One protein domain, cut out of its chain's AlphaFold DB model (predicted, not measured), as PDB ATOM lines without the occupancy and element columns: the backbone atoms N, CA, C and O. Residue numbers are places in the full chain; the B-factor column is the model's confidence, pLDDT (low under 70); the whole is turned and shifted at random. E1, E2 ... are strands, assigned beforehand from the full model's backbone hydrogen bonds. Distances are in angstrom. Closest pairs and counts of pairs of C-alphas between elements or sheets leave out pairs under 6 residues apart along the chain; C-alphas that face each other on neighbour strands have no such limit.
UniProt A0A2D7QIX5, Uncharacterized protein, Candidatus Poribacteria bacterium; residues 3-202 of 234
ATOM      1  N   LEU A   3     120.818 106.259 171.614       87.50
ATOM      2  CA  LEU A   3     121.595 106.145 170.390       87.50
ATOM      3  C   LEU A   3     123.050 106.492 170.729       87.50
ATOM      4  O   LEU A   3     123.332 107.587 171.219       87.50
ATOM      5  N   MET A   4     123.961 105.550 170.514       89.69
ATOM      6  CA  MET A   4     125.383 105.694 170.806       89.69
ATOM      7  C   MET A   4     126.169 105.979 169.529       89.69
ATOM      8  O   MET A   4     125.924 105.384 168.479       89.69
ATOM      9  N   PHE A   5     127.153 106.865 169.657       87.62
ATOM     10  CA  PHE A   5     128.088 107.215 168.600       87.62
ATOM     11  C   PHE A   5     129.505 106.985 169.083       87.62
ATOM     12  O   PHE A   5     129.922 107.559 170.086       87.62
ATOM     13  N   GLU A   6     130.255 106.195 168.331       89.38
ATOM     14  CA  GLU A   6     131.645 105.914 168.636       89.38
ATOM     15  C   GLU A   6     132.504 106.067 167.382       89.38
ATOM     16  O   GLU A   6     132.086 105.743 166.272       89.38
ATOM     17  N   ARG A   7     133.733 106.558 167.551       87.06
ATOM     18  CA  ARG A   7     134.740 106.543 166.493       87.06
ATOM     19  C   ARG A   7     135.959 105.756 166.952       87.06
ATOM     20  O   ARG A   7     136.639 106.163 167.887       87.06
ATOM     21  N   ARG A   8     136.283 104.690 166.220       89.69
ATOM     22  CA  ARG A   8     137.477 103.858 166.402       89.69
ATOM     23  C   ARG A   8     138.380 104.004 165.181       89.69
ATOM     24  O   ARG A   8     138.220 103.312 164.178       89.69
ATOM     25  N   GLY A   9     139.302 104.965 165.226       88.75
ATOM     26  CA  GLY A   9     140.189 105.267 164.098       88.75
ATOM     27  C   GLY A   9     139.418 105.713 162.847       88.75
ATOM     28  O   GLY A   9     138.837 106.807 162.826       88.75
ATOM     29  N   ASN A  10     139.426 104.874 161.807       88.81
ATOM     30  CA  ASN A  10     138.694 105.094 160.551       88.81
ATOM     31  C   ASN A  10     137.263 104.546 160.568       88.81
ATOM     32  O   ASN A  10     136.524 104.800 159.626       88.81
ATOM     33  N   LEU A  11     136.856 103.846 161.623       90.44
ATOM     34  CA  LEU A  11     135.513 103.301 161.748       90.44
ATOM     35  C   LEU A  11     134.644 104.246 162.584       90.44
ATOM     36  O   LEU A  11     134.984 104.552 163.728       90.44
ATOM     37  N   ALA A  12     133.528 104.710 162.026       90.75
ATOM     38  CA  ALA A  12     132.480 105.391 162.779       90.75
ATOM     39  C   ALA A  12     131.307 104.429 162.991       90.75
ATOM     40  O   ALA A  12     130.763 103.885 162.032       90.75
ATOM     41  N   ILE A  13     130.939 104.217 164.251       92.12
ATOM     42  CA  ILE A  13     129.929 103.258 164.688       92.12
ATOM     43  C   ILE A  13     128.744 104.030 165.252       92.12
ATOM     44  O   ILE A  13     128.898 104.966 166.040       92.12
ATOM     45  N   VAL A  14     127.555 103.614 164.841       91.62
ATOM     46  CA  VAL A  14     126.276 104.112 165.336       91.62
ATOM     47  C   VAL A  14     125.516 102.911 165.838       91.62
ATOM     48  O   VAL A  14     125.306 101.969 165.078       91.62
ATOM     49  N   GLN A  15     125.093 102.939 167.088       92.06
ATOM     50  CA  GLN A  15     124.427 101.798 167.694       92.06
ATOM     51  C   GLN A  15     123.170 102.246 168.427       92.06
ATOM     52  O   GLN A  15     123.184 103.230 169.164       92.06
ATOM     53  N   SER A  16     122.086 101.513 168.217       90.31
ATOM     54  CA  SER A  16     120.842 101.624 168.975       90.31
ATOM     55  C   SER A  16     120.473 100.251 169.544       90.31
ATOM     56  O   SER A  16     121.186  99.269 169.343       90.31
ATOM     57  N   ALA A  17     119.330 100.158 170.226       89.69
ATOM     58  CA  ALA A  17     118.763  98.869 170.623       89.69
ATOM     59  C   ALA A  17     118.235  98.039 169.431       89.69
ATOM     60  O   ALA A  17     117.900  96.869 169.598       89.69
ATOM     61  N   HIS A  18     118.123  98.638 168.240       88.38
ATOM     62  CA  HIS A  18     117.490  98.023 167.072       88.38
ATOM     63  C   HIS A  18     118.461  97.692 165.940       88.38
ATOM     64  O   HIS A  18     118.114  96.888 165.080       88.38
ATOM     65  N   TYR A  19     119.629  98.333 165.895       90.00
ATOM     66  CA  TYR A  19     120.572  98.179 164.792       90.00
ATOM     67  C   TYR A  19     121.973  98.686 165.144       90.00
ATOM     68  O   TYR A  19     122.171  99.458 166.088       90.00
ATOM     69  N   GLN A  20     122.934  98.333 164.289       92.12
ATOM     70  CA  GLN A  20     124.272  98.911 164.266       92.12
ATOM     71  C   GLN A  20     124.678  99.311 162.843       92.12
ATOM     72  O   GLN A  20     124.580  98.521 161.905       92.12
ATOM     73  N   ILE A  21     125.200 100.528 162.689       91.38
ATOM     74  CA  ILE A  21     125.760 101.037 161.436       91.38
ATOM     75  C   ILE A  21     127.258 101.237 161.604       91.38
ATOM     76  O   ILE A  21     127.695 101.909 162.537       91.38
ATOM     77  N   ASN A  22     128.029 100.708 160.661       91.75
ATOM     78  CA  ASN A  22     129.478 100.855 160.618       91.75
ATOM     79  C   ASN A  22     129.857 101.607 159.343       91.75
ATOM     80  O   ASN A  22     129.643 101.089 158.252       91.75
ATOM     81  N   PHE A  23     130.419 102.805 159.468       89.81
ATOM     82  CA  PHE A  23     130.973 103.574 158.355       89.81
ATOM     83  C   PHE A  23     132.489 103.474 158.355       89.81
ATOM     84  O   PHE A  23     133.142 103.938 159.292       89.81
ATOM     85  N   ASP A  24     133.052 102.942 157.280       89.38
ATOM     86  CA  ASP A  24     134.490 102.900 157.091       89.38
ATOM     87  C   ASP A  24     134.948 104.127 156.293       89.38
ATOM     88  O   ASP A  24     134.740 104.261 155.086       89.38
ATOM     89  N   LEU A  25     135.603 105.055 156.988       86.62
ATOM     90  CA  LEU A  25     136.151 106.281 156.416       86.62
ATOM     91  C   LEU A  25     137.391 106.024 155.545       86.62
ATOM     92  O   LEU A  25     137.813 106.931 154.831       86.62
ATOM     93  N   SER A  26     137.995 104.835 155.587       85.31
ATOM     94  CA  SER A  26     139.135 104.474 154.739       85.31
ATOM     95  C   SER A  26     138.686 104.002 153.357       85.31
ATOM     96  O   SER A  26     139.213 104.472 152.343       85.31
ATOM     97  N   THR A  27     137.647 103.168 153.306       85.62
ATOM     98  CA  THR A  27     137.082 102.635 152.062       85.62
ATOM     99  C   THR A  27     135.947 103.494 151.518       85.62
ATOM    100  O   THR A  27     135.729 103.519 150.316       85.62
ATOM    101  N   GLY A  28     135.260 104.270 152.360       84.75
ATOM    102  CA  GLY A  28     134.057 105.016 151.985       84.75
ATOM    103  C   GLY A  28     132.820 104.136 151.811       84.75
ATOM    104  O   GLY A  28     131.894 104.529 151.093       84.75
ATOM    105  N   THR A  29     132.835 102.962 152.444       87.25
ATOM    106  CA  THR A  29     131.720 102.018 152.484       87.25
ATOM    107  C   THR A  29     131.033 102.027 153.847       87.25
ATOM    108  O   THR A  29     131.538 102.599 154.820       87.25
ATOM    109  N   TRP A  30     129.852 101.420 153.920       86.94
ATOM    110  CA  TRP A  30     129.137 101.251 155.174       86.94
ATOM    111  C   TRP A  30     128.358  99.939 155.250       86.94
ATOM    112  O   TRP A  30     128.024  99.323 154.236       86.94
ATOM    113  N   HIS A  31     128.068  99.528 156.480       87.38
ATOM    114  CA  HIS A  31     127.308  98.328 156.804       87.38
ATOM    115  C   HIS A  31     126.146  98.677 157.723       87.38
ATOM    116  O   HIS A  31     126.281  99.556 158.575       87.38
ATOM    117  N   TYR A  32     125.051  97.939 157.597       87.31
ATOM    118  CA  TYR A  32     123.940  97.922 158.539       87.31
ATOM    119  C   TYR A  32     123.730  96.500 159.033       87.31
ATOM    120  O   TYR A  32     123.607  95.569 158.232       87.31
ATOM    121  N   HIS A  33     123.642  96.369 160.347       87.00
ATOM    122  CA  HIS A  33     123.291  95.146 161.045       87.00
ATOM    123  C   HIS A  33     121.983  95.379 161.791       87.00
ATOM    124  O   HIS A  33     121.803  96.442 162.391       87.00
ATOM    125  N   ASP A  34     121.082  94.402 161.748       83.88
ATOM    126  CA  ASP A  34     119.874  94.424 162.571       83.88
ATOM    127  C   ASP A  34     120.206  94.196 164.060       83.88
ATOM    128  O   ASP A  34     121.367  94.044 164.456       83.88
ATOM    129  N   ARG A  35     119.172  94.183 164.907       85.81
ATOM    130  CA  ARG A  35     119.301  93.983 166.360       85.81
ATOM    131  C   ARG A  35     119.977  92.664 166.748       85.81
ATOM    132  O   ARG A  35     120.539  92.581 167.834       85.81
ATOM    133  N   ASP A  36     119.904  91.654 165.881       84.81
ATOM    134  CA  ASP A  36     120.445  90.315 166.115       84.81
ATOM    135  C   ASP A  36     121.893  90.207 165.582       84.81
ATOM    136  O   ASP A  36     122.500  89.138 165.606       84.81
ATOM    137  N   GLY A  37     122.465  91.321 165.098       83.75
ATOM    138  CA  GLY A  37     123.814  91.396 164.540       83.75
ATOM    139  C   GLY A  37     123.910  90.913 163.092       83.75
ATOM    140  O   GLY A  37     125.007  90.815 162.542       83.75
ATOM    141  N   TYR A  38     122.785  90.627 162.437       80.69
ATOM    142  CA  TYR A  38     122.781  90.128 161.071       80.69
ATOM    143  C   TYR A  38     123.003  91.280 160.081       80.69
ATOM    144  O   TYR A  38     122.227  92.233 160.017       80.69
ATOM    145  N   GLY A  39     124.083  91.200 159.296       78.88
ATOM    146  CA  GLY A  39     124.455  92.231 158.321       78.88
ATOM    147  C   GLY A  39     123.535  92.235 157.101       78.88
ATOM    148  O   GLY A  39     123.778  91.465 156.171       78.88
ATOM    149  N   VAL A  40     122.516  93.102 157.108       78.31
ATOM    150  CA  VAL A  40     121.534  93.286 156.021       78.31
ATOM    151  C   VAL A  40     122.115  94.114 154.877       78.31
ATOM    152  O   VAL A  40     121.855  93.829 153.716       78.31
ATOM    153  N   ILE A  41     122.921  95.132 155.183       81.06
ATOM    154  CA  ILE A  41     123.639  95.924 154.176       81.06
ATOM    155  C   ILE A  41     125.124  95.771 154.470       81.06
ATOM    156  O   ILE A  41     125.554  95.977 155.604       81.06
ATOM    157  N   ARG A  42     125.915  95.397 153.468       80.44
ATOM    158  CA  ARG A  42     127.347  95.113 153.626       80.44
ATOM    159  C   ARG A  42     128.137  95.909 152.611       80.44
ATOM    160  O   ARG A  42     127.725  95.947 151.463       80.44
ATOM    161  N   ASN A  43     129.266  96.509 152.990       80.62
ATOM    162  CA  ASN A  43     130.187  97.161 152.048       80.62
ATOM    163  C   ASN A  43     129.478  98.093 151.030       80.62
ATOM    164  O   ASN A  43     129.864  98.173 149.859       80.62
ATOM    165  N   ALA A  44     128.403  98.765 151.453       82.00
ATOM    166  CA  ALA A  44     127.581  99.588 150.581       82.00
ATOM    167  C   ALA A  44     128.248 100.933 150.328       82.00
ATOM    168  O   ALA A  44     128.886 101.508 151.208       82.00
ATOM    169  N   TYR A  45     128.073 101.459 149.122       84.50
ATOM    170  CA  TYR A  45     128.595 102.763 148.743       84.50
ATOM    171  C   TYR A  45     127.587 103.505 147.868       84.50
ATOM    172  O   TYR A  45     126.706 102.897 147.261       84.50
ATOM    173  N   THR A  46     127.721 104.826 147.795       83.50
ATOM    174  CA  THR A  46     126.859 105.664 146.953       83.50
ATOM    175  C   THR A  46     127.554 105.941 145.624       83.50
ATOM    176  O   THR A  46     128.742 106.287 145.611       83.50
ATOM    177  N   LYS A  47     126.822 105.828 144.509       83.75
ATOM    178  CA  LYS A  47     127.304 106.119 143.150       83.75
ATOM    179  C   LYS A  47     126.480 107.242 142.520       83.75
ATOM    180  O   LYS A  47     125.258 107.211 142.546       83.75
ATOM    181  N   ILE A  48     127.151 108.225 141.930       80.56
ATOM    182  CA  ILE A  48     126.536 109.313 141.159       80.56
ATOM    183  C   ILE A  48     126.951 109.150 139.706       80.56
ATOM    184  O   ILE A  48     128.146 109.096 139.428       80.56
ATOM    185  N   ILE A  49     125.993 109.110 138.784       82.50
ATOM    186  CA  ILE A  49     126.243 109.001 137.344       82.50
ATOM    187  C   ILE A  49     125.891 110.336 136.687       82.50
ATOM    188  O   ILE A  49     124.814 110.894 136.908       82.50
ATOM    189  N   LEU A  50     126.814 110.870 135.893       83.25
ATOM    190  CA  LEU A  50     126.642 112.094 135.114       83.25
ATOM    191  C   LEU A  50     126.041 111.773 133.737       83.25
ATOM    192  O   LEU A  50     126.185 110.661 133.236       83.25
ATOM    193  N   ASN A  51     125.444 112.765 133.070       81.56
ATOM    194  CA  ASN A  51     124.825 112.571 131.744       81.56
ATOM    195  C   ASN A  51     125.780 112.077 130.649       81.56
ATOM    196  O   ASN A  51     125.333 111.533 129.649       81.56
ATOM    197  N   ASN A  52     127.086 112.282 130.807       81.00
ATOM    198  CA  ASN A  52     128.091 111.780 129.869       81.00
ATOM    199  C   ASN A  52     128.542 110.338 130.185       81.00
ATOM    200  O   ASN A  52     129.589 109.917 129.701       81.00
ATOM    201  N   GLY A  53     127.826 109.620 131.058       79.00
ATOM    202  CA  GLY A  53     128.118 108.242 131.465       79.00
ATOM    203  C   GLY A  53     129.233 108.097 132.505       79.00
ATOM    204  O   GLY A  53     129.420 107.017 133.062       79.00
ATOM    205  N   THR A  54     129.968 109.168 132.818       84.00
ATOM    206  CA  THR A  54     130.983 109.113 133.879       84.00
ATOM    207  C   THR A  54     130.326 109.001 135.248       84.00
ATOM    208  O   THR A  54     129.244 109.542 135.471       84.00
ATOM    209  N   PHE A  55     130.982 108.316 136.182       81.44
ATOM    210  CA  PHE A  55     130.440 108.106 137.517       81.44
ATOM    211  C   PHE A  55     131.439 108.460 138.616       81.44
ATOM    212  O   PHE A  55     132.650 108.501 138.413       81.44
ATOM    213  N   LEU A  56     130.894 108.730 139.793       83.19
ATOM    214  CA  LEU A  56     131.599 109.069 141.021       83.19
ATOM    215  C   LEU A  56     131.092 108.137 142.102       83.19
ATOM    216  O   LEU A  56     129.915 107.787 142.110       83.19
ATOM    217  N   THR A  57     131.959 107.737 143.015       83.56
ATOM    218  CA  THR A  57     131.611 106.753 144.037       83.56
ATOM    219  C   THR A  57     132.167 107.194 145.370       83.56
ATOM    220  O   THR A  57     133.243 107.781 145.400       83.56
ATOM    221  N   THR A  58     131.510 106.865 146.483       83.75
ATOM    222  CA  THR A  58     132.095 107.154 147.803       83.75
ATOM    223  C   THR A  58     133.408 106.394 148.056       83.75
ATOM    224  O   THR A  58     134.203 106.812 148.911       83.75
ATOM    225  N   VAL A  59     133.676 105.346 147.263       83.44
ATOM    226  CA  VAL A  59     134.908 104.553 147.320       83.44
ATOM    227  C   VAL A  59     136.115 105.194 146.628       83.44
ATOM    228  O   VAL A  59     137.235 105.015 147.100       83.44
ATOM    229  N   ASP A  60     135.926 106.028 145.603       79.06
ATOM    230  CA  ASP A  60     137.013 106.744 144.912       79.06
ATOM    231  C   ASP A  60     137.163 108.196 145.416       79.06
ATOM    232  O   ASP A  60     136.825 109.172 144.739       79.06
ATOM    233  N   ALA A  61     137.601 108.347 146.672       79.06
ATOM    234  CA  ALA A  61     137.636 109.641 147.367       79.06
ATOM    235  C   ALA A  61     139.034 110.220 147.515       79.06
ATOM    236  O   ALA A  61     139.984 109.512 147.870       79.06
ATOM    237  N   LYS A  62     139.148 111.543 147.370       81.19
ATOM    238  CA  LYS A  62     140.323 112.275 147.858       81.19
ATOM    239  C   LYS A  62     140.187 112.564 149.340       81.19
ATOM    240  O   LYS A  62     141.141 112.412 150.095       81.19
ATOM    241  N   TYR A  63     138.996 113.002 149.728       84.31
ATOM    242  CA  TYR A  63     138.703 113.446 151.074       84.31
ATOM    243  C   TYR A  63     137.391 112.838 151.548       84.31
ATOM    244  O   TYR A  63     136.408 112.774 150.809       84.31
ATOM    245  N   ARG A  64     137.389 112.400 152.804       86.69
ATOM    246  CA  ARG A  64     136.221 111.851 153.484       86.69
ATOM    247  C   ARG A  64     136.097 112.525 154.837       86.69
ATOM    248  O   ARG A  64     137.086 112.714 155.543       86.69
ATOM    249  N   LYS A  65     134.874 112.894 155.196       86.56
ATOM    250  CA  LYS A  65     134.557 113.521 156.475       86.56
ATOM    251  C   LYS A  65     133.279 112.930 157.024       86.56
ATOM    252  O   LYS A  65     132.346 112.652 156.287       86.56
ATOM    253  N   PHE A  66     133.236 112.808 158.335       86.81
ATOM    254  CA  PHE A  66     132.043 112.439 159.068       86.81
ATOM    255  C   PHE A  66     131.725 113.538 160.077       86.81
ATOM    256  O   PHE A  66     132.631 114.077 160.715       86.81
ATOM    257  N   THR A  67     130.448 113.882 160.203       88.81
ATOM    258  CA  THR A  67     129.947 114.836 161.197       88.81
ATOM    259  C   THR A  67     128.608 114.374 161.738       88.81
ATOM    260  O   THR A  67     127.762 113.919 160.967       88.81
ATOM    261  N   THR A  68     128.379 114.585 163.025       88.69
ATOM    262  CA  THR A  68     127.061 114.470 163.650       88.69
ATOM    263  C   THR A  68     126.517 115.861 163.956       88.69
ATOM    264  O   THR A  68     127.274 116.818 164.140       88.69
ATOM    265  N   ARG A  69     125.192 115.995 163.972       87.75
ATOM    266  CA  ARG A  69     124.512 117.175 164.522       87.75
ATOM    267  C   ARG A  69     124.019 116.880 165.934       87.75
ATOM    268  O   ARG A  69     123.995 115.720 166.344       87.75
ATOM    269  N   GLN A  70     123.637 117.924 166.666       89.38
ATOM    270  CA  GLN A  70     122.876 117.744 167.903       89.38
ATOM    271  C   GLN A  70     121.549 117.025 167.598       89.38
ATOM    272  O   GLN A  70     121.040 117.168 166.479       89.38
ATOM    273  N   PRO A  71     121.002 116.247 168.549       92.44
ATOM    274  CA  PRO A  71     119.684 115.642 168.402       92.44
ATOM    275  C   PRO A  71     118.611 116.680 168.048       92.44
ATOM    276  O   PRO A  71     118.667 117.822 168.504       92.44
ATOM    277  N   SER A  72     117.645 116.272 167.233       92.75
ATOM    278  CA  SER A  72     116.527 117.090 166.762       92.75
ATOM    279  C   SER A  72     115.276 116.222 166.621       92.75
ATOM    280  O   SER A  72     115.354 115.000 166.735       92.75
ATOM    281  N   ASP A  73     114.135 116.848 166.360       91.69
ATOM    282  CA  ASP A  73     112.839 116.192 166.235       91.69
ATOM    283  C   ASP A  73     112.245 116.496 164.855       91.69
ATOM    284  O   ASP A  73     112.398 117.597 164.318       91.69
ATOM    285  N   ASP A  74     111.584 115.511 164.256       85.06
ATOM    286  CA  ASP A  74     110.682 115.711 163.125       85.06
ATOM    287  C   ASP A  74     109.421 114.852 163.285       85.06
ATOM    288  O   ASP A  74     109.208 114.233 164.328       85.06
ATOM    289  N   ILE A  75     108.559 114.827 162.265       81.75
ATOM    290  CA  ILE A  75     107.285 114.091 162.308       81.75
ATOM    291  C   ILE A  75     107.452 112.580 162.545       81.75
ATOM    292  O   ILE A  75     106.490 111.921 162.926       81.75
ATOM    293  N   LEU A  76     108.647 112.028 162.313       81.25
ATOM    294  CA  LEU A  76     108.964 110.612 162.493       81.25
ATOM    295  C   LEU A  76     109.595 110.327 163.866       81.25
ATOM    296  O   LEU A  76     109.876 109.171 164.182       81.25
ATOM    297  N   GLY A  77     109.831 111.367 164.671       86.88
ATOM    298  CA  GLY A  77     110.333 111.283 166.036       86.88
ATOM    299  C   GLY A  77     111.680 111.971 166.249       86.88
ATOM    300  O   GLY A  77     112.205 112.683 165.390       86.88
ATOM    301  N   ARG A  78     112.255 111.735 167.431       91.69
ATOM    302  CA  ARG A  78     113.565 112.259 167.813       91.69
ATOM    303  C   ARG A  78     114.672 111.498 167.096       91.69
ATOM    304  O   ARG A  78     114.739 110.269 167.174       91.69
ATOM    305  N   TYR A  79     115.581 112.219 166.454       91.12
ATOM    306  CA  TYR A  79     116.701 111.656 165.712       91.12
ATOM    307  C   TYR A  79     118.005 112.413 165.949       91.12
ATOM    308  O   TYR A  79     118.036 113.566 166.375       91.12
ATOM    309  N   GLN A  80     119.113 111.763 165.616       91.69
ATOM    310  CA  GLN A  80     120.397 112.415 165.428       91.69
ATOM    311  C   GLN A  80     120.865 112.193 163.993       91.69
ATOM    312  O   GLN A  80     120.943 111.062 163.509       91.69
ATOM    313  N   GLN A  81     121.145 113.294 163.291       90.25
ATOM    314  CA  GLN A  81     121.613 113.221 161.913       90.25
ATOM    315  C   GLN A  81     123.122 113.031 161.855       90.25
ATOM    316  O   GLN A  81     123.907 113.802 162.414       90.25
ATOM    317  N   ILE A  82     123.503 112.056 161.052       89.50
ATOM    318  CA  ILE A  82     124.856 111.779 160.621       89.50
ATOM    319  C   ILE A  82     125.020 112.304 159.213       89.50
ATOM    320  O   ILE A  82     124.114 112.208 158.394       89.50
ATOM    321  N   THR A  83     126.178 112.869 158.912       89.12
ATOM    322  CA  THR A  83     126.556 113.209 157.546       89.12
ATOM    323  C   THR A  83     127.924 112.636 157.244       89.12
ATOM    324  O   THR A  83     128.916 113.018 157.867       89.12
ATOM    325  N   PHE A  84     127.960 111.738 156.268       87.81
ATOM    326  CA  PHE A  84     129.173 111.248 155.648       87.81
ATOM    327  C   PHE A  84     129.400 111.999 154.333       87.81
ATOM    328  O   PHE A  84     128.634 111.891 153.380       87.81
ATOM    329  N   SER A  85     130.441 112.819 154.308       88.38
ATOM    330  CA  SER A  85     130.842 113.633 153.172       88.38
ATOM    331  C   SER A  85     132.015 112.996 152.441       88.38
ATOM    332  O   SER A  85     133.016 112.625 153.052       88.38
ATOM    333  N   HIS A  86     131.940 112.995 151.121       88.25
ATOM    334  CA  HIS A  86     132.956 112.491 150.218       88.25
ATOM    335  C   HIS A  86     133.249 113.543 149.151       88.25
ATOM    336  O   HIS A  86     132.330 113.999 148.480       88.25
ATOM    337  N   GLU A  87     134.515 113.900 148.954       88.81
ATOM    338  CA  GLU A  87     134.958 114.713 147.820       88.81
ATOM    339  C   GLU A  87     135.750 113.850 146.837       88.81
ATOM    340  O   GLU A  87     136.721 113.176 147.210       88.81
ATOM    341  N   SER A  88     135.321 113.882 145.577       80.69
ATOM    342  CA  SER A  88     135.925 113.095 144.504       80.69
ATOM    343  C   SER A  88     137.360 113.540 144.209       80.69
ATOM    344  O   SER A  88     137.682 114.727 144.242       80.69
ATOM    345  N   ARG A  89     138.233 112.581 143.863       74.00
ATOM    346  CA  ARG A  89     139.587 112.875 143.345       74.00
ATOM    347  C   ARG A  89     139.556 113.562 141.989       74.00
ATOM    348  O   ARG A  89     140.367 114.444 141.724       74.00
ATOM    349  N   SER A  90     138.650 113.119 141.129       71.12
ATOM    350  CA  SER A  90     138.651 113.418 139.700       71.12
ATOM    351  C   SER A  90     137.758 114.601 139.331       71.12
ATOM    352  O   SER A  90     137.847 115.118 138.216       71.12
ATOM    353  N   ARG A  91     136.890 115.059 140.242       73.81
ATOM    354  CA  ARG A  91     135.922 116.130 139.981       73.81
ATOM    355  C   ARG A  91     135.729 117.031 141.193       73.81
ATOM    356  O   ARG A  91     135.768 116.593 142.334       73.81
ATOM    357  N   LYS A  92     135.383 118.290 140.916       83.75
ATOM    358  CA  LYS A  92     134.917 119.268 141.909       83.75
ATOM    359  C   LYS A  92     133.466 118.979 142.321       83.75
ATOM    360  O   LYS A  92     132.577 119.796 142.101       83.75
ATOM    361  N   LEU A  93     133.224 117.790 142.863       84.19
ATOM    362  CA  LEU A  93     131.926 117.333 143.350       84.19
ATOM    363  C   LEU A  93     132.089 116.717 144.733       84.19
ATOM    364  O   LEU A  93     133.029 115.959 144.984       84.19
ATOM    365  N   LYS A  94     131.128 117.019 145.600       86.88
ATOM    366  CA  LYS A  94     131.047 116.465 146.942       86.88
ATOM    367  C   LYS A  94     129.712 115.761 147.142       86.88
ATOM    368  O   LYS A  94     128.659 116.355 146.939       86.88
ATOM    369  N   ILE A  95     129.767 114.502 147.548       86.19
ATOM    370  CA  ILE A  95     128.616 113.673 147.900       86.19
ATOM    371  C   ILE A  95     128.448 113.751 149.414       86.19
ATOM    372  O   ILE A  95     129.418 113.618 150.154       86.19
ATOM    373  N   ASN A  96     127.233 113.983 149.889       85.88
ATOM    374  CA  ASN A  96     126.887 113.983 151.302       85.88
ATOM    375  C   ASN A  96     125.783 112.956 151.518       85.88
ATOM    376  O   ASN A  96     124.660 113.159 151.074       85.88
ATOM    377  N   LEU A  97     126.109 111.861 152.189       85.00
ATOM    378  CA  LEU A  97     125.146 110.877 152.649       85.00
ATOM    379  C   LEU A  97     124.688 111.283 154.053       85.00
ATOM    380  O   LEU A  97     125.488 111.328 154.990       85.00
ATOM    381  N   HIS A  98     123.414 111.615 154.190       85.81
ATOM    382  CA  HIS A  98     122.783 111.977 155.447       85.81
ATOM    383  C   HIS A  98     121.964 110.797 155.964       85.81
ATOM    384  O   HIS A  98     121.107 110.281 155.251       85.81
ATOM    385  N   LEU A  99     122.211 110.384 157.205       87.62
ATOM    386  CA  LEU A  99     121.390 109.388 157.884       87.62
ATOM    387  C   LEU A  99     120.743 110.026 159.096       87.62
ATOM    388  O   LEU A  99     121.445 110.461 160.011       87.62
ATOM    389  N   LYS A 100     119.416 110.037 159.134       89.94
ATOM    390  CA  LYS A 100     118.688 110.285 160.374       89.94
ATOM    391  C   LYS A 100     118.533 108.963 161.108       89.94
ATOM    392  O   LYS A 100     117.875 108.044 160.621       89.94
ATOM    393  N   CYS A 101     119.190 108.887 162.256       90.38
ATOM    394  CA  CYS A 101     119.126 107.760 163.170       90.38
ATOM    395  C   CYS A 101     118.163 108.125 164.298       90.38
ATOM    396  O   CYS A 101     118.440 109.059 165.052       90.38
ATOM    397  N   TYR A 102     117.028 107.440 164.374       89.19
ATOM    398  CA  TYR A 102     115.977 107.729 165.347       89.19
ATOM    399  C   TYR A 102     116.255 106.991 166.657       89.19
ATOM    400  O   TYR A 102     116.725 105.856 166.649       89.19
ATOM    401  N   PHE A 103     115.991 107.643 167.789       88.94
ATOM    402  CA  PHE A 103     116.329 107.093 169.108       88.94
ATOM    403  C   PHE A 103     115.474 105.879 169.490       88.94
ATOM    404  O   PHE A 103     115.959 104.989 170.186       88.94
ATOM    405  N   ASP A 104     114.224 105.850 169.025       86.25
ATOM    406  CA  ASP A 104     113.212 104.879 169.453       86.25
ATOM    407  C   ASP A 104     112.548 104.149 168.269       86.25
ATOM    408  O   ASP A 104     111.499 103.533 168.434       86.25
ATOM    409  N   GLN A 105     113.128 104.234 167.064       83.31
ATOM    410  CA  GLN A 105     112.573 103.603 165.861       83.31
ATOM    411  C   GLN A 105     113.558 102.588 165.263       83.31
ATOM    412  O   GLN A 105     114.769 102.826 165.276       83.31
ATOM    413  N   PRO A 106     113.066 101.475 164.690       76.56
ATOM    414  CA  PRO A 106     113.910 100.451 164.075       76.56
ATOM    415  C   PRO A 106     114.359 100.804 162.647       76.56
ATOM    416  O   PRO A 106     115.146 100.067 162.054       76.56
ATOM    417  N   TYR A 107     113.868 101.915 162.087       76.19
ATOM    418  CA  TYR A 107     114.168 102.361 160.728       76.19
ATOM    419  C   TYR A 107     115.180 103.511 160.683       76.19
ATOM    420  O   TYR A 107     115.419 104.234 161.651       76.19
ATOM    421  N   LEU A 108     115.742 103.706 159.493       78.69
ATOM    422  CA  LEU A 108     116.677 104.776 159.166       78.69
ATOM    423  C   LEU A 108     116.170 105.563 157.971       78.69
ATOM    424  O   LEU A 108     115.575 104.999 157.055       78.69
ATOM    425  N   VAL A 109     116.477 106.857 157.948       80.81
ATOM    426  CA  VAL A 109     116.152 107.714 156.804       80.81
ATOM    427  C   VAL A 109     117.432 108.188 156.151       80.81
ATOM    428  O   VAL A 109     118.213 108.926 156.755       80.81
ATOM    429  N   PHE A 110     117.630 107.749 154.911       78.06
ATOM    430  CA  PHE A 110     118.790 108.064 154.089       78.06
ATOM    431  C   PHE A 110     118.448 109.184 153.125       78.06
ATOM    432  O   PHE A 110     117.487 109.060 152.381       78.06
ATOM    433  N   SER A 111     119.262 110.227 153.055       75.69
ATOM    434  CA  SER A 111     119.208 111.175 151.945       75.69
ATOM    435  C   SER A 111     120.602 111.448 151.407       75.69
ATOM    436  O   SER A 111     121.587 111.401 152.140       75.69
ATOM    437  N   VAL A 112     120.703 111.711 150.106       77.06
ATOM    438  CA  VAL A 112     121.972 112.077 149.471       77.06
ATOM    439  C   VAL A 112     121.868 113.481 148.907       77.06
ATOM    440  O   VAL A 112     120.982 113.793 148.118       77.06
ATOM    441  N   GLY A 113     122.807 114.329 149.314       76.31
ATOM    442  CA  GLY A 113     123.038 115.640 148.734       76.31
ATOM    443  C   GLY A 113     124.281 115.621 147.856       76.31
ATOM    444  O   GLY A 113     125.353 115.202 148.293       76.31
ATOM    445  N   VAL A 114     124.172 116.137 146.635       80.38
ATOM    446  CA  VAL A 114     125.327 116.386 145.766       80.38
ATOM    447  C   VAL A 114     125.611 117.882 145.766       80.38
ATOM    448  O   VAL A 114     124.715 118.691 145.548       80.38
ATOM    449  N   GLN A 115     126.860 118.259 146.018       83.31
ATOM    450  CA  GLN A 115     127.324 119.638 145.998       83.31
ATOM    451  C   GLN A 115     128.328 119.828 144.860       83.31
ATOM    452  O   GLN A 115     129.346 119.138 144.786       83.31
ATOM    453  N   ASN A 116     128.050 120.802 143.994       83.81
ATOM    454  CA  ASN A 116     128.953 121.228 142.936       83.81
ATOM    455  C   ASN A 116     129.967 122.227 143.502       83.81
ATOM    456  O   ASN A 116     129.600 123.312 143.946       83.81
ATOM    457  N   LEU A 117     131.241 121.840 143.513       85.69
ATOM    458  CA  LEU A 117     132.366 122.686 143.925       85.69
ATOM    459  C   LEU A 117     133.015 123.387 142.717       85.69
ATOM    460  O   LEU A 117     134.034 124.067 142.845       85.69
ATOM    461  N   SER A 118     132.473 123.172 141.519       82.62
ATOM    462  CA  SER A 118     132.913 123.771 140.267       82.62
ATOM    463  C   SER A 118     132.050 124.990 139.916       82.62
ATOM    464  O   SER A 118     130.854 125.002 140.200       82.62
ATOM    465  N   PRO A 119     132.620 125.997 139.227       79.75
ATOM    466  CA  PRO A 119     131.843 127.120 138.704       79.75
ATOM    467  C   PRO A 119     130.957 126.726 137.510       79.75
ATOM    468  O   PRO A 119     130.015 127.439 137.182       79.75
ATOM    469  N   LYS A 120     131.254 125.603 136.841       83.31
ATOM    470  CA  LYS A 120     130.461 125.080 135.725       83.31
ATOM    471  C   LYS A 120     129.314 124.230 136.243       83.31
ATOM    472  O   LYS A 120     129.507 123.428 137.158       83.31
ATOM    473  N   GLN A 121     128.160 124.366 135.602       81.69
ATOM    474  CA  GLN A 121     126.990 123.544 135.871       81.69
ATOM    475  C   GLN A 121     127.255 122.072 135.541       81.69
ATOM    476  O   GLN A 121     127.967 121.756 134.586       81.69
ATOM    477  N   ILE A 122     126.687 121.176 136.346       78.75
ATOM    478  CA  ILE A 122     126.837 119.728 136.187       78.75
ATOM    479  C   ILE A 122     125.454 119.100 136.050       78.75
ATOM    480  O   ILE A 122     124.538 119.439 136.801       78.75
ATOM    481  N   ARG A 123     125.328 118.180 135.088       79.06
ATOM    482  CA  ARG A 123     124.107 117.415 134.833       79.06
ATOM    483  C   ARG A 123     124.244 115.986 135.336       79.06
ATOM    484  O   ARG A 123     125.143 115.263 134.896       79.06
ATOM    485  N   LEU A 124     123.364 115.612 136.256       75.88
ATOM    486  CA  LEU A 124     123.271 114.263 136.803       75.88
ATOM    487  C   LEU A 124     122.249 113.449 136.009       75.88
ATOM    488  O   LEU A 124     121.177 113.955 135.672       75.88
ATOM    489  N   SER A 125     122.591 112.186 135.776       74.19
ATOM    490  CA  SER A 125     121.708 111.194 135.167       74.19
ATOM    491  C   SER A 125     121.046 110.314 136.223       74.19
ATOM    492  O   SER A 125     119.870 110.006 136.095       74.19
ATOM    493  N   GLN A 126     121.794 109.881 137.245       72.56
ATOM    494  CA  GLN A 126     121.326 108.885 138.214       72.56
ATOM    495  C   GLN A 126     122.083 108.989 139.546       72.56
ATOM    496  O   GLN A 126     123.250 109.398 139.581       72.56
ATOM    497  N   ILE A 127     121.415 108.606 140.637       74.44
ATOM    498  CA  ILE A 127     121.978 108.493 141.987       74.44
ATOM    499  C   ILE A 127     121.606 107.119 142.551       74.44
ATOM    500  O   ILE A 127     120.443 106.858 142.851       74.44
ATOM    501  N   ASP A 128     122.609 106.270 142.763       75.62
ATOM    502  CA  ASP A 128     122.449 105.007 143.482       75.62
ATOM    503  C   ASP A 128     122.816 105.226 144.949       75.62
ATOM    504  O   ASP A 128     123.984 105.459 145.281       75.62
ATOM    505  N   LEU A 129     121.823 105.157 145.839       72.94
ATOM    506  CA  LEU A 129     122.028 105.330 147.282       72.94
ATOM    507  C   LEU A 129     122.841 104.176 147.881       72.94
ATOM    508  O   LEU A 129     123.750 104.408 148.682       72.94
ATOM    509  N   ILE A 130     122.514 102.954 147.458       74.94
ATOM    510  CA  ILE A 130     123.140 101.700 147.868       74.94
ATOM    511  C   ILE A 130     123.567 100.981 146.592       74.94
ATOM    512  O   ILE A 130     122.720 100.559 145.808       74.94
ATOM    513  N   ASN A 131     124.874 100.847 146.386       71.62
ATOM    514  CA  ASN A 131     125.448 100.074 145.291       71.62
ATOM    515  C   ASN A 131     126.465  99.042 145.823       71.62
ATOM    516  O   ASN A 131     126.943  99.135 146.960       71.62
ATOM    517  N   THR A 132     126.755  98.034 145.000       63.28
ATOM    518  CA  THR A 132     127.533  96.833 145.326       63.28
ATOM    519  C   THR A 132     129.026  97.046 145.066       63.28
ATOM    520  O   THR A 132     129.450  97.208 143.922       63.28
ATOM    521  N   SER A 133     129.843  97.174 146.123       54.50
ATOM    522  CA  SER A 133     131.248  97.588 145.958       54.50
ATOM    523  C   SER A 133     132.070  96.547 145.187       54.50
ATOM    524  O   SER A 133     132.164  95.402 145.647       54.50
ATOM    525  N   PRO A 134     132.750  96.932 144.085       53.47
ATOM    526  CA  PRO A 134     133.667  96.042 143.375       53.47
ATOM    527  C   PRO A 134     134.978  95.813 144.143       53.47
ATOM    528  O   PRO A 134     135.767  94.966 143.751       53.47
ATOM    529  N   LEU A 135     135.225  96.559 145.229       53.56
ATOM    530  CA  LEU A 135     136.448  96.472 146.040       53.56
ATOM    531  C   LEU A 135     136.433  95.320 147.053       53.56
ATOM    532  O   LEU A 135     137.327  95.233 147.892       53.56
ATOM    533  N   THR A 136     135.427  94.450 147.001       51.38
ATOM    534  CA  THR A 136     135.396  93.262 147.850       51.38
ATOM    535  C   THR A 136     136.460  92.281 147.369       51.38
ATOM    536  O   THR A 136     136.387  91.745 146.264       51.38
ATOM    537  N   GLN A 137     137.493  92.084 148.197       45.41
ATOM    538  CA  GLN A 137     138.407  90.956 148.043       45.41
ATOM    539  C   GLN A 137     137.579  89.667 148.068       45.41
ATOM    540  O   GLN A 137     136.561  89.608 148.753       45.41
ATOM    541  N   ALA A 138     138.004  88.648 147.318       45.28
ATOM    542  CA  ALA A 138     137.254  87.415 147.052       45.28
ATOM    543  C   ALA A 138     136.724  86.654 148.293       45.28
ATOM    544  O   ALA A 138     135.929  85.735 148.134       45.28
ATOM    545  N   SER A 139     137.135  87.031 149.507       43.97
ATOM    546  CA  SER A 139     136.714  86.450 150.785       43.97
ATOM    547  C   SER A 139     135.609  87.215 151.528       43.97
ATOM    548  O   SER A 139     135.061  86.679 152.486       43.97
ATOM    549  N   GLU A 140     135.264  88.446 151.138       49.53
ATOM    550  CA  GLU A 140     134.135  89.174 151.727       49.53
ATOM    551  C   GLU A 140     132.942  89.154 150.776       49.53
ATOM    552  O   GLU A 140     133.082  89.457 149.590       49.53
ATOM    553  N   THR A 141     131.750  88.826 151.296       52.62
ATOM    554  CA  THR A 141     130.492  88.943 150.543       52.62
ATOM    555  C   THR A 141     130.464  90.281 149.815       52.62
ATOM    556  O   THR A 141     130.580  91.326 150.464       52.62
ATOM    557  N   SER A 142     130.341  90.231 148.484       54.41
ATOM    558  CA  SER A 142     130.241  91.404 147.617       54.41
ATOM    559  C   SER A 142     129.308  92.431 148.239       54.41
ATOM    560  O   SER A 142     128.225  92.064 148.698       54.41
ATOM    561  N   GLY A 143     129.745  93.692 148.312       54.00
ATOM    562  CA  GLY A 143     128.946  94.725 148.965       54.00
ATOM    563  C   GLY A 143     127.560  94.836 148.342       54.00
ATOM    564  O   GLY A 143     127.391  94.462 147.189       54.00
ATOM    565  N   GLY A 144     126.573  95.329 149.079       65.00
ATOM    566  CA  GLY A 144     125.180  95.393 148.660       65.00
ATOM    567  C   GLY A 144     124.202  95.036 149.771       65.00
ATOM    568  O   GLY A 144     124.536  95.013 150.957       65.00
ATOM    569  N   LEU A 145     122.972  94.768 149.350       68.56
ATOM    570  CA  LEU A 145     121.914  94.217 150.184       68.56
ATOM    571  C   LEU A 145     122.104  92.704 150.290       68.56
ATOM    572  O   LEU A 145     122.091  92.006 149.280       68.56
ATOM    573  N   TYR A 146     122.296  92.204 151.507       64.62
ATOM    574  CA  TYR A 146     122.382  90.780 151.776       64.62
ATOM    575  C   TYR A 146     121.006  90.234 152.152       64.62
ATOM    576  O   TYR A 146     120.491  90.441 153.255       64.62
ATOM    577  N   LEU A 147     120.434  89.501 151.208       64.38
ATOM    578  CA  LEU A 147     119.200  88.755 151.365       64.38
ATOM    579  C   LEU A 147     119.586  87.286 151.654       64.38
ATOM    580  O   LEU A 147     120.281  86.660 150.859       64.38
ATOM    581  N   SER A 148     119.213  86.752 152.827       60.00
ATOM    582  CA  SER A 148     119.378  85.328 153.191       60.00
ATOM    583  C   SER A 148     118.638  84.351 152.255       60.00
ATOM    584  O   SER A 148     117.495  83.993 152.527       60.00
ATOM    585  N   GLY A 149     119.292  83.845 151.216       60.66
ATOM    586  CA  GLY A 149     118.718  82.818 150.341       60.66
ATOM    587  C   GLY A 149     118.793  83.205 148.870       60.66
ATOM    588  O   GLY A 149     119.317  84.261 148.515       60.66
ATOM    589  N   LYS A 150     118.291  82.333 147.992       62.53
ATOM    590  CA  LYS A 150     118.251  82.601 146.545       62.53
ATOM    591  C   LYS A 150     117.159  83.632 146.220       62.53
ATOM    592  O   LYS A 150     116.123  83.589 146.875       62.53
ATOM    593  N   PRO A 151     117.309  84.504 145.210       63.38
ATOM    594  CA  PRO A 151     116.286  85.481 144.822       63.38
ATOM    595  C   PRO A 151     114.890  84.880 144.610       63.38
ATOM    596  O   PRO A 151     113.907  85.491 145.003       63.38
ATOM    597  N   GLU A 152     114.797  83.660 144.079       69.31
ATOM    598  CA  GLU A 152     113.531  82.926 143.897       69.31
ATOM    599  C   GLU A 152     112.801  82.614 145.207       69.31
ATOM    600  O   GLU A 152     111.584  82.451 145.226       69.31
ATOM    601  N   SER A 153     113.536  82.540 146.319       71.62
ATOM    602  CA  SER A 153     112.948  82.360 147.646       71.62
ATOM    603  C   SER A 153     112.312  83.641 148.187       71.62
ATOM    604  O   SER A 153     111.709  83.604 149.254       71.62
ATOM    605  N   TYR A 154     112.424  84.764 147.474       71.44
ATOM    606  CA  TYR A 154     111.876  86.046 147.886       71.44
ATOM    607  C   TYR A 154     110.611  86.404 147.132       71.44
ATOM    608  O   TYR A 154     110.495  86.225 145.924       71.44
ATOM    609  N   GLN A 155     109.690  87.025 147.858       74.56
ATOM    610  CA  GLN A 155     108.591  87.766 147.261       74.56
ATOM    611  C   GLN A 155     108.941  89.252 147.303       74.56
ATOM    612  O   GLN A 155     109.261  89.784 148.369       74.56
ATOM    613  N   LEU A 156     108.928  89.891 146.131       71.94
ATOM    614  CA  LEU A 156     109.149  91.322 145.978       71.94
ATOM    615  C   LEU A 156     107.807  92.017 145.761       71.94
ATOM    616  O   LEU A 156     107.136  91.789 144.755       71.94
ATOM    617  N   PHE A 157     107.448  92.893 146.690       72.06
ATOM    618  CA  PHE A 157     106.272  93.746 146.589       72.06
ATOM    619  C   PHE A 157     106.745  95.161 146.287       72.06
ATOM    620  O   PHE A 157     107.517  95.714 147.065       72.06
ATOM    621  N   LEU A 158     106.328  95.732 145.156       63.00
ATOM    622  CA  LEU A 158     106.678  97.099 144.768       63.00
ATOM    623  C   LEU A 158     105.420  97.944 144.654       63.00
ATOM    624  O   LEU A 158     104.478  97.579 143.953       63.00
ATOM    625  N   ASP A 159     105.458  99.104 145.290       63.22
ATOM    626  CA  ASP A 159     104.515 100.179 145.059       63.22
ATOM    627  C   ASP A 159     105.162 101.246 144.157       63.22
ATOM    628  O   ASP A 159     106.086 101.968 144.552       63.22
ATOM    629  N   THR A 160     104.675 101.328 142.918       59.28
ATOM    630  CA  THR A 160     105.207 102.192 141.855       59.28
ATOM    631  C   THR A 160     104.220 103.282 141.429       59.28
ATOM    632  O   THR A 160     104.109 103.564 140.233       59.28
ATOM    633  N   HIS A 161     103.476 103.890 142.363       54.97
ATOM    634  CA  HIS A 161     102.583 105.015 142.043       54.97
ATOM    635  C   HIS A 161     103.302 106.093 141.192       54.97
ATOM    636  O   HIS A 161     104.277 106.698 141.652       54.97
ATOM    637  N   PRO A 162     102.838 106.377 139.960       51.25
ATOM    638  CA  PRO A 162     103.485 107.354 139.096       51.25
ATOM    639  C   PRO A 162     103.162 108.778 139.564       51.25
ATOM    640  O   PRO A 162     102.008 109.198 139.590       51.25
ATOM    641  N   LEU A 163     104.197 109.558 139.881       50.72
ATOM    642  CA  LEU A 163     104.088 110.994 140.149       50.72
ATOM    643  C   LEU A 163     104.978 111.755 139.161       50.72
ATOM    644  O   LEU A 163     106.163 111.966 139.416       50.72
ATOM    645  N   TYR A 164     104.420 112.194 138.029       51.62
ATOM    646  CA  TYR A 164     105.159 113.015 137.063       51.62
ATOM    647  C   TYR A 164     104.684 114.475 137.034       51.62
ATOM    648  O   TYR A 164     103.504 114.778 136.888       51.62
ATOM    649  N   LYS A 165     105.671 115.379 137.091       49.31
ATOM    650  CA  LYS A 165     105.690 116.672 136.384       49.31
ATOM    651  C   LYS A 165     106.912 116.634 135.466       49.31
ATOM    652  O   LYS A 165     108.014 116.480 136.001       49.31
ATOM    653  N   ASN A 166     106.720 116.737 134.150       49.31
ATOM    654  CA  ASN A 166     107.759 116.688 133.105       49.31
ATOM    655  C   ASN A 166     108.636 117.951 133.106       49.31
ATOM    656  O   ASN A 166     108.581 118.755 132.179       49.31
ATOM    657  N   GLU A 167     109.421 118.170 134.156       53.94
ATOM    658  CA  GLU A 167     110.214 119.394 134.300       53.94
ATOM    659  C   GLU A 167     111.593 119.085 134.867       53.94
ATOM    660  O   GLU A 167     111.710 118.364 135.859       53.94
ATOM    661  N   ILE A 168     112.640 119.672 134.282       55.03
ATOM    662  CA  ILE A 168     113.992 119.654 134.851       55.03
ATOM    663  C   ILE A 168     113.935 120.332 136.221       55.03
ATOM    664  O   ILE A 168     113.668 121.525 136.335       55.03
ATOM    665  N   SER A 169     114.193 119.564 137.273       53.75
ATOM    666  CA  SER A 169     114.236 120.065 138.644       53.75
ATOM    667  C   SER A 169     115.673 120.384 139.036       53.75
ATOM    668  O   SER A 169     116.551 119.521 138.952       53.75
ATOM    669  N   SER A 170     115.916 121.610 139.495       51.78
ATOM    670  CA  SER A 170     117.198 121.995 140.078       51.78
ATOM    671  C   SER A 170     117.299 121.468 141.513       51.78
ATOM    672  O   SER A 170     116.447 121.732 142.356       51.78
ATOM    673  N   LEU A 171     118.349 120.694 141.794       50.03
ATOM    674  CA  LEU A 171     118.663 120.207 143.146       50.03
ATOM    675  C   LEU A 171     119.209 121.330 144.036       50.03
ATOM    676  O   LEU A 171     118.911 121.400 145.221       50.03
ATOM    677  N   TYR A 172     120.052 122.173 143.436       54.22
ATOM    678  CA  TYR A 172     120.752 123.323 144.010       54.22
ATOM    679  C   TYR A 172     121.242 124.213 142.853       54.22
ATOM    680  O   TYR A 172     121.359 123.753 141.713       54.22
ATOM    681  N   LYS A 173     121.594 125.479 143.128       59.56
ATOM    682  CA  LYS A 173     122.204 126.375 142.126       59.56
ATOM    683  C   LYS A 173     123.451 125.706 141.518       59.56
ATOM    684  O   LYS A 173     124.401 125.409 142.236       59.56
ATOM    685  N   GLY A 174     123.439 125.462 140.204       65.06
ATOM    686  CA  GLY A 174     124.552 124.832 139.476       65.06
ATOM    687  C   GLY A 174     124.494 123.302 139.334       65.06
ATOM    688  O   GLY A 174     125.455 122.728 138.816       65.06
ATOM    689  N   ILE A 175     123.405 122.640 139.745       65.50
ATOM    690  CA  ILE A 175     123.146 121.218 139.459       65.50
ATOM    691  C   ILE A 175     121.790 121.067 138.769       65.50
ATOM    692  O   ILE A 175     120.766 121.514 139.283       65.50
ATOM    693  N   GLU A 176     121.800 120.398 137.621       68.81
ATOM    694  CA  GLU A 176     120.609 119.981 136.879       68.81
ATOM    695  C   GLU A 176     120.507 118.456 136.871       68.81
ATOM    696  O   GLU A 176     121.523 117.756 136.889       68.81
ATOM    697  N   VAL A 177     119.283 117.941 136.815       61.97
ATOM    698  CA  VAL A 177     119.018 116.502 136.726       61.97
ATOM    699  C   VAL A 177     118.146 116.240 135.510       61.97
ATOM    700  O   VAL A 177     117.119 116.899 135.336       61.97
ATOM    701  N   ASN A 178     118.557 115.292 134.667       59.91
ATOM    702  CA  ASN A 178     117.730 114.842 133.554       59.91
ATOM    703  C   ASN A 178     116.680 113.848 134.069       59.91
ATOM    704  O   ASN A 178     117.036 112.874 134.728       59.91
ATOM    705  N   GLN A 179     115.398 114.094 133.799       58.28
ATOM    706  CA  GLN A 179     114.332 113.155 134.153       58.28
ATOM    707  C   GLN A 179     114.149 112.193 132.984       58.28
ATOM    708  O   GLN A 179     113.517 112.550 131.995       58.28
ATOM    709  N   ASN A 180     114.743 110.998 133.072       54.00
ATOM    710  CA  ASN A 180     114.466 109.955 132.092       54.00
ATOM    711  C   ASN A 180     113.135 109.264 132.430       54.00
ATOM    712  O   ASN A 180     112.887 108.926 133.589       54.00
ATOM    713  N   HIS A 181     112.278 109.069 131.428       49.25
ATOM    714  CA  HIS A 181     110.951 108.470 131.597       49.25
ATOM    715  C   HIS A 181     110.999 106.955 131.827       49.25
ATOM    716  O   HIS A 181     110.051 106.399 132.370       49.25
ATOM    717  N   ASP A 182     112.118 106.311 131.488       49.59
ATOM    718  CA  ASP A 182     112.270 104.851 131.542       49.59
ATOM    719  C   ASP A 182     112.613 104.310 132.943       49.59
ATOM    720  O   ASP A 182     112.653 103.101 133.158       49.59
ATOM    721  N   SER A 183     112.877 105.191 133.912       49.53
ATOM    722  CA  SER A 183     113.200 104.829 135.295       49.53
ATOM    723  C   SER A 183     112.115 105.336 136.245       49.53
ATOM    724  O   SER A 183     112.113 106.511 136.624       49.53
ATOM    725  N   PHE A 184     111.187 104.459 136.630       51.03
ATOM    726  CA  PHE A 184     110.165 104.771 137.630       51.03
ATOM    727  C   PHE A 184     110.783 104.751 139.038       51.03
ATOM    728  O   PHE A 184     111.439 103.769 139.395       51.03
ATOM    729  N   PRO A 185     110.591 105.793 139.868       52.31
ATOM    730  CA  PRO A 185     110.979 105.717 141.268       52.31
ATOM    731  C   PRO A 185     110.090 104.689 141.984       52.31
ATOM    732  O   PRO A 185     108.866 104.787 141.955       52.31
ATOM    733  N   CYS A 186     110.707 103.705 142.637       54.31
ATOM    734  CA  CYS A 186     110.008 102.772 143.519       54.31
ATOM    735  C   CYS A 186     109.640 103.499 144.816       54.31
ATOM    736  O   CYS A 186     110.535 103.803 145.604       54.31
ATOM    737  N   TYR A 187     108.354 103.786 145.048       61.66
ATOM    738  CA  TYR A 187     107.939 104.568 146.214       61.66
ATOM    739  C   TYR A 187     108.165 103.800 147.517       61.66
ATOM    740  O   TYR A 187     108.691 104.327 148.499       61.66
ATOM    741  N   HIS A 188     107.792 102.528 147.486       68.81
ATOM    742  CA  HIS A 188     107.934 101.584 148.574       68.81
ATOM    743  C   HIS A 188     108.177 100.196 147.984       68.81
ATOM    744  O   HIS A 188     107.599  99.840 146.961       68.81
ATOM    745  N   GLY A 189     109.059  99.431 148.608       69.25
ATOM    746  CA  GLY A 189     109.383  98.076 148.218       69.25
ATOM    747  C   GLY A 189     109.635  97.206 149.441       69.25
ATOM    748  O   GLY A 189     110.204  97.661 150.433       69.25
ATOM    749  N   GLU A 190     109.236  95.946 149.371       74.81
ATOM    750  CA  GLU A 190     109.501  94.960 150.413       74.81
ATOM    751  C   GLU A 190     110.040  93.668 149.803       74.81
ATOM    752  O   GLU A 190     109.459  93.117 148.869       74.81
ATOM    753  N   PHE A 191     111.152  93.182 150.354       74.69
ATOM    754  CA  PHE A 191     111.642  91.825 150.142       74.69
ATOM    755  C   PHE A 191     111.212  90.961 151.320       74.69
ATOM    756  O   PHE A 191     111.632  91.231 152.443       74.69
ATOM    757  N   TYR A 192     110.439  89.905 151.076       76.19
ATOM    758  CA  TYR A 192     110.030  88.943 152.101       76.19
ATOM    759  C   TYR A 192     110.619  87.558 151.824       76.19
ATOM    760  O   TYR A 192     110.438  87.028 150.730       76.19
ATOM    761  N   HIS A 193     111.296  86.965 152.815       77.00
ATOM    762  CA  HIS A 193     111.754  85.574 152.780       77.00
ATOM    763  C   HIS A 193     110.782  84.680 153.570       77.00
ATOM    764  O   HIS A 193     110.788  84.730 154.807       77.00
ATOM    765  N   PRO A 194     109.974  83.825 152.916       71.81
ATOM    766  CA  PRO A 194     108.934  83.041 153.580       71.81
ATOM    767  C   PRO A 194     109.462  82.078 154.645       71.81
ATOM    768  O   PRO A 194     108.827  81.900 155.682       71.81
ATOM    769  N   GLN A 195     110.633  81.471 154.419       74.75
ATOM    770  CA  GLN A 195     111.167  80.434 155.308       74.75
ATOM    771  C   GLN A 195     111.686  81.020 156.624       74.75
ATOM    772  O   GLN A 195     111.310  80.559 157.700       74.75
ATOM    773  N   SER A 196     112.523  82.063 156.556       71.88
ATOM    774  CA  SER A 196     113.041  82.724 157.765       71.88
ATOM    775  C   SER A 196     112.077  83.762 158.344       71.88
ATOM    776  O   SER A 196     112.340  84.289 159.424       71.88
ATOM    777  N   LYS A 197     110.981  84.068 157.634       75.56
ATOM    778  CA  LYS A 197     110.013  85.133 157.946       75.56
ATOM    779  C   LYS A 197     110.656  86.514 158.118       75.56
ATOM    780  O   LYS A 197     110.094  87.376 158.790       75.56
ATOM    781  N   LYS A 198     111.837  86.725 157.534       70.81
ATOM    782  CA  LYS A 198     112.522  88.019 157.542       70.81
ATOM    783  C   LYS A 198     112.021  88.860 156.377       70.81
ATOM    784  O   LYS A 198     111.901  88.342 155.264       70.81
ATOM    785  N   SER A 199     111.802  90.147 156.619       70.31
ATOM    786  CA  SER A 199     111.587  91.117 155.554       70.31
ATOM    787  C   SER A 199     112.543  92.294 155.631       70.31
ATOM    788  O   SER A 199     113.064  92.644 156.691       70.31
ATOM    789  N   LEU A 200     112.780  92.889 154.470       74.19
ATOM    790  CA  LEU A 200     113.378  94.200 154.336       74.19
ATOM    791  C   LEU A 200     112.406  95.089 153.577       74.19
ATOM    792  O   LEU A 200     112.222  94.918 152.372       74.19
ATOM    793  N   SER A 201     111.863  96.081 154.271       72.56
ATOM    794  CA  SER A 201     111.096  97.155 153.654       72.56
ATOM    795  C   SER A 201     112.003  98.359 153.410       72.56
ATOM    796  O   SER A 201     112.745  98.797 154.290       72.56
ATOM    797  N   PHE A 202     111.933  98.918 152.213       71.69
ATOM    798  CA  PHE A 202     112.578 100.161 151.822       71.69
ATOM    799  C   PHE A 202     111.545 101.057 151.142       71.69
ATOM    800  O   PHE A 202     110.537 100.600 150.620       71.69
TER     801      PHE A 202
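Overview. This is residues 3 to 202 of the 234 residues of an uncharacterized protein of Candidatus Poribacteria bacterium (UniProt A0A2D7QIX5). Two twisted sheets lie partly face to face as a loose sandwich: E1 to E6 with E12 make one layer, and E7 to E11 the other. A small, flatter sheet of E13, E16 and E17 is set off to one side, and between E13 and E16 the chain runs out to the far end of E12, where the hairpin E14 and E15 adds to that strand. The printed part has 200 residues, no named helix and 17 named strands, E1 to E17 in order; the class is all strand. The nine-strand sheet is branched and mixed, the five-strand sheet is branched and antiparallel, and the third is antiparallel in the order E13, E16, E17. The whole is compact, with a radius of gyration of the C-alphas of 17.6 A and spans of 50 by 43 by 41 A.

Arrangement. Start at E1, residues 4 to 8, and go through E2, 11 to 15, E3, 19 to 24, E4, 29 to 34, E5, 39 to 50, and E6, 55 to 57: they form a meander, each strand the antiparallel neighbour of the one before. In the hairpin E1 and E2, N 6 and O 13 are 2.9 A apart, within hydrogen-bond range; in E3 and E4, N 22 and O 31 are at 3.0 A. E5 bends by 56 degrees at residue 43; E4 and E6 lie on one side of it, and E12, residues 122 to 132, on the other side. Look for N 49 and O 126 at 2.9 A between E5 and E12, antiparallel at 165 degrees. Next come E7, 61 to 68, E8, 72 to 74, E9, 77 to 88, E10, 93 to 102, and E11, 108 to 116; E8 to E11 form a second meander. E7 and E8 lie on one side of E9, and E10 on the other side; N 65 and O 85 are at 2.8 A, and N 84 and O 97 at 2.8 A. Between the two large sheets, the closest C-alphas of E11 and E12 are those of Val 112 and Leu 129, 7.1 A apart, and those of E6 and E9 are Leu 56 and Ser 88, 6.9 A apart. Farther on, E13, 155 to 159, is the antiparallel neighbour of E16, 188 to 193, with N 157 and O 190 at 3.0 A. E16 and E17, 198 to 202, are a hairpin, with N 191 and O 200 at 2.9 A. E15, 175 to 177, is parallel to E12, with N 124 and O 176 at 2.9 A, and E14, 170 to 172, is its antiparallel neighbour, with N 175 and O 172 at 3.0 A.

Along the chain. Find C-alpha 4 at (125.383, 105.694, 170.806), where E1 begins. The longer strands are E9 with 33.5 A from first to last C-alpha, E5 with 30.6 A, E10 with 28.8 A, E11 with 26.2 A, E12 with 24.7 A and E7 with 20.0 A. E9 begins at C-alpha 77, (110.333, 111.283, 166.036). E12 bends by 69 degrees at residue 129. E17 ends at C-alpha 202, (112.578, 100.161, 151.822).

Size, cuts and confidence. The two C-alphas farthest apart are those of Pro 119 and Gln 195, at 53.7 A. The printed part has no cut. The link from E12 to E13, residues 133 to 154, is long; its residues 144 to 145 pair antiparallel with residues 41 to 42 of E5. The mean pLDDT of the printed part is 76.1, and residues 132 to 152 and 158 to 189 are under 70 in this model.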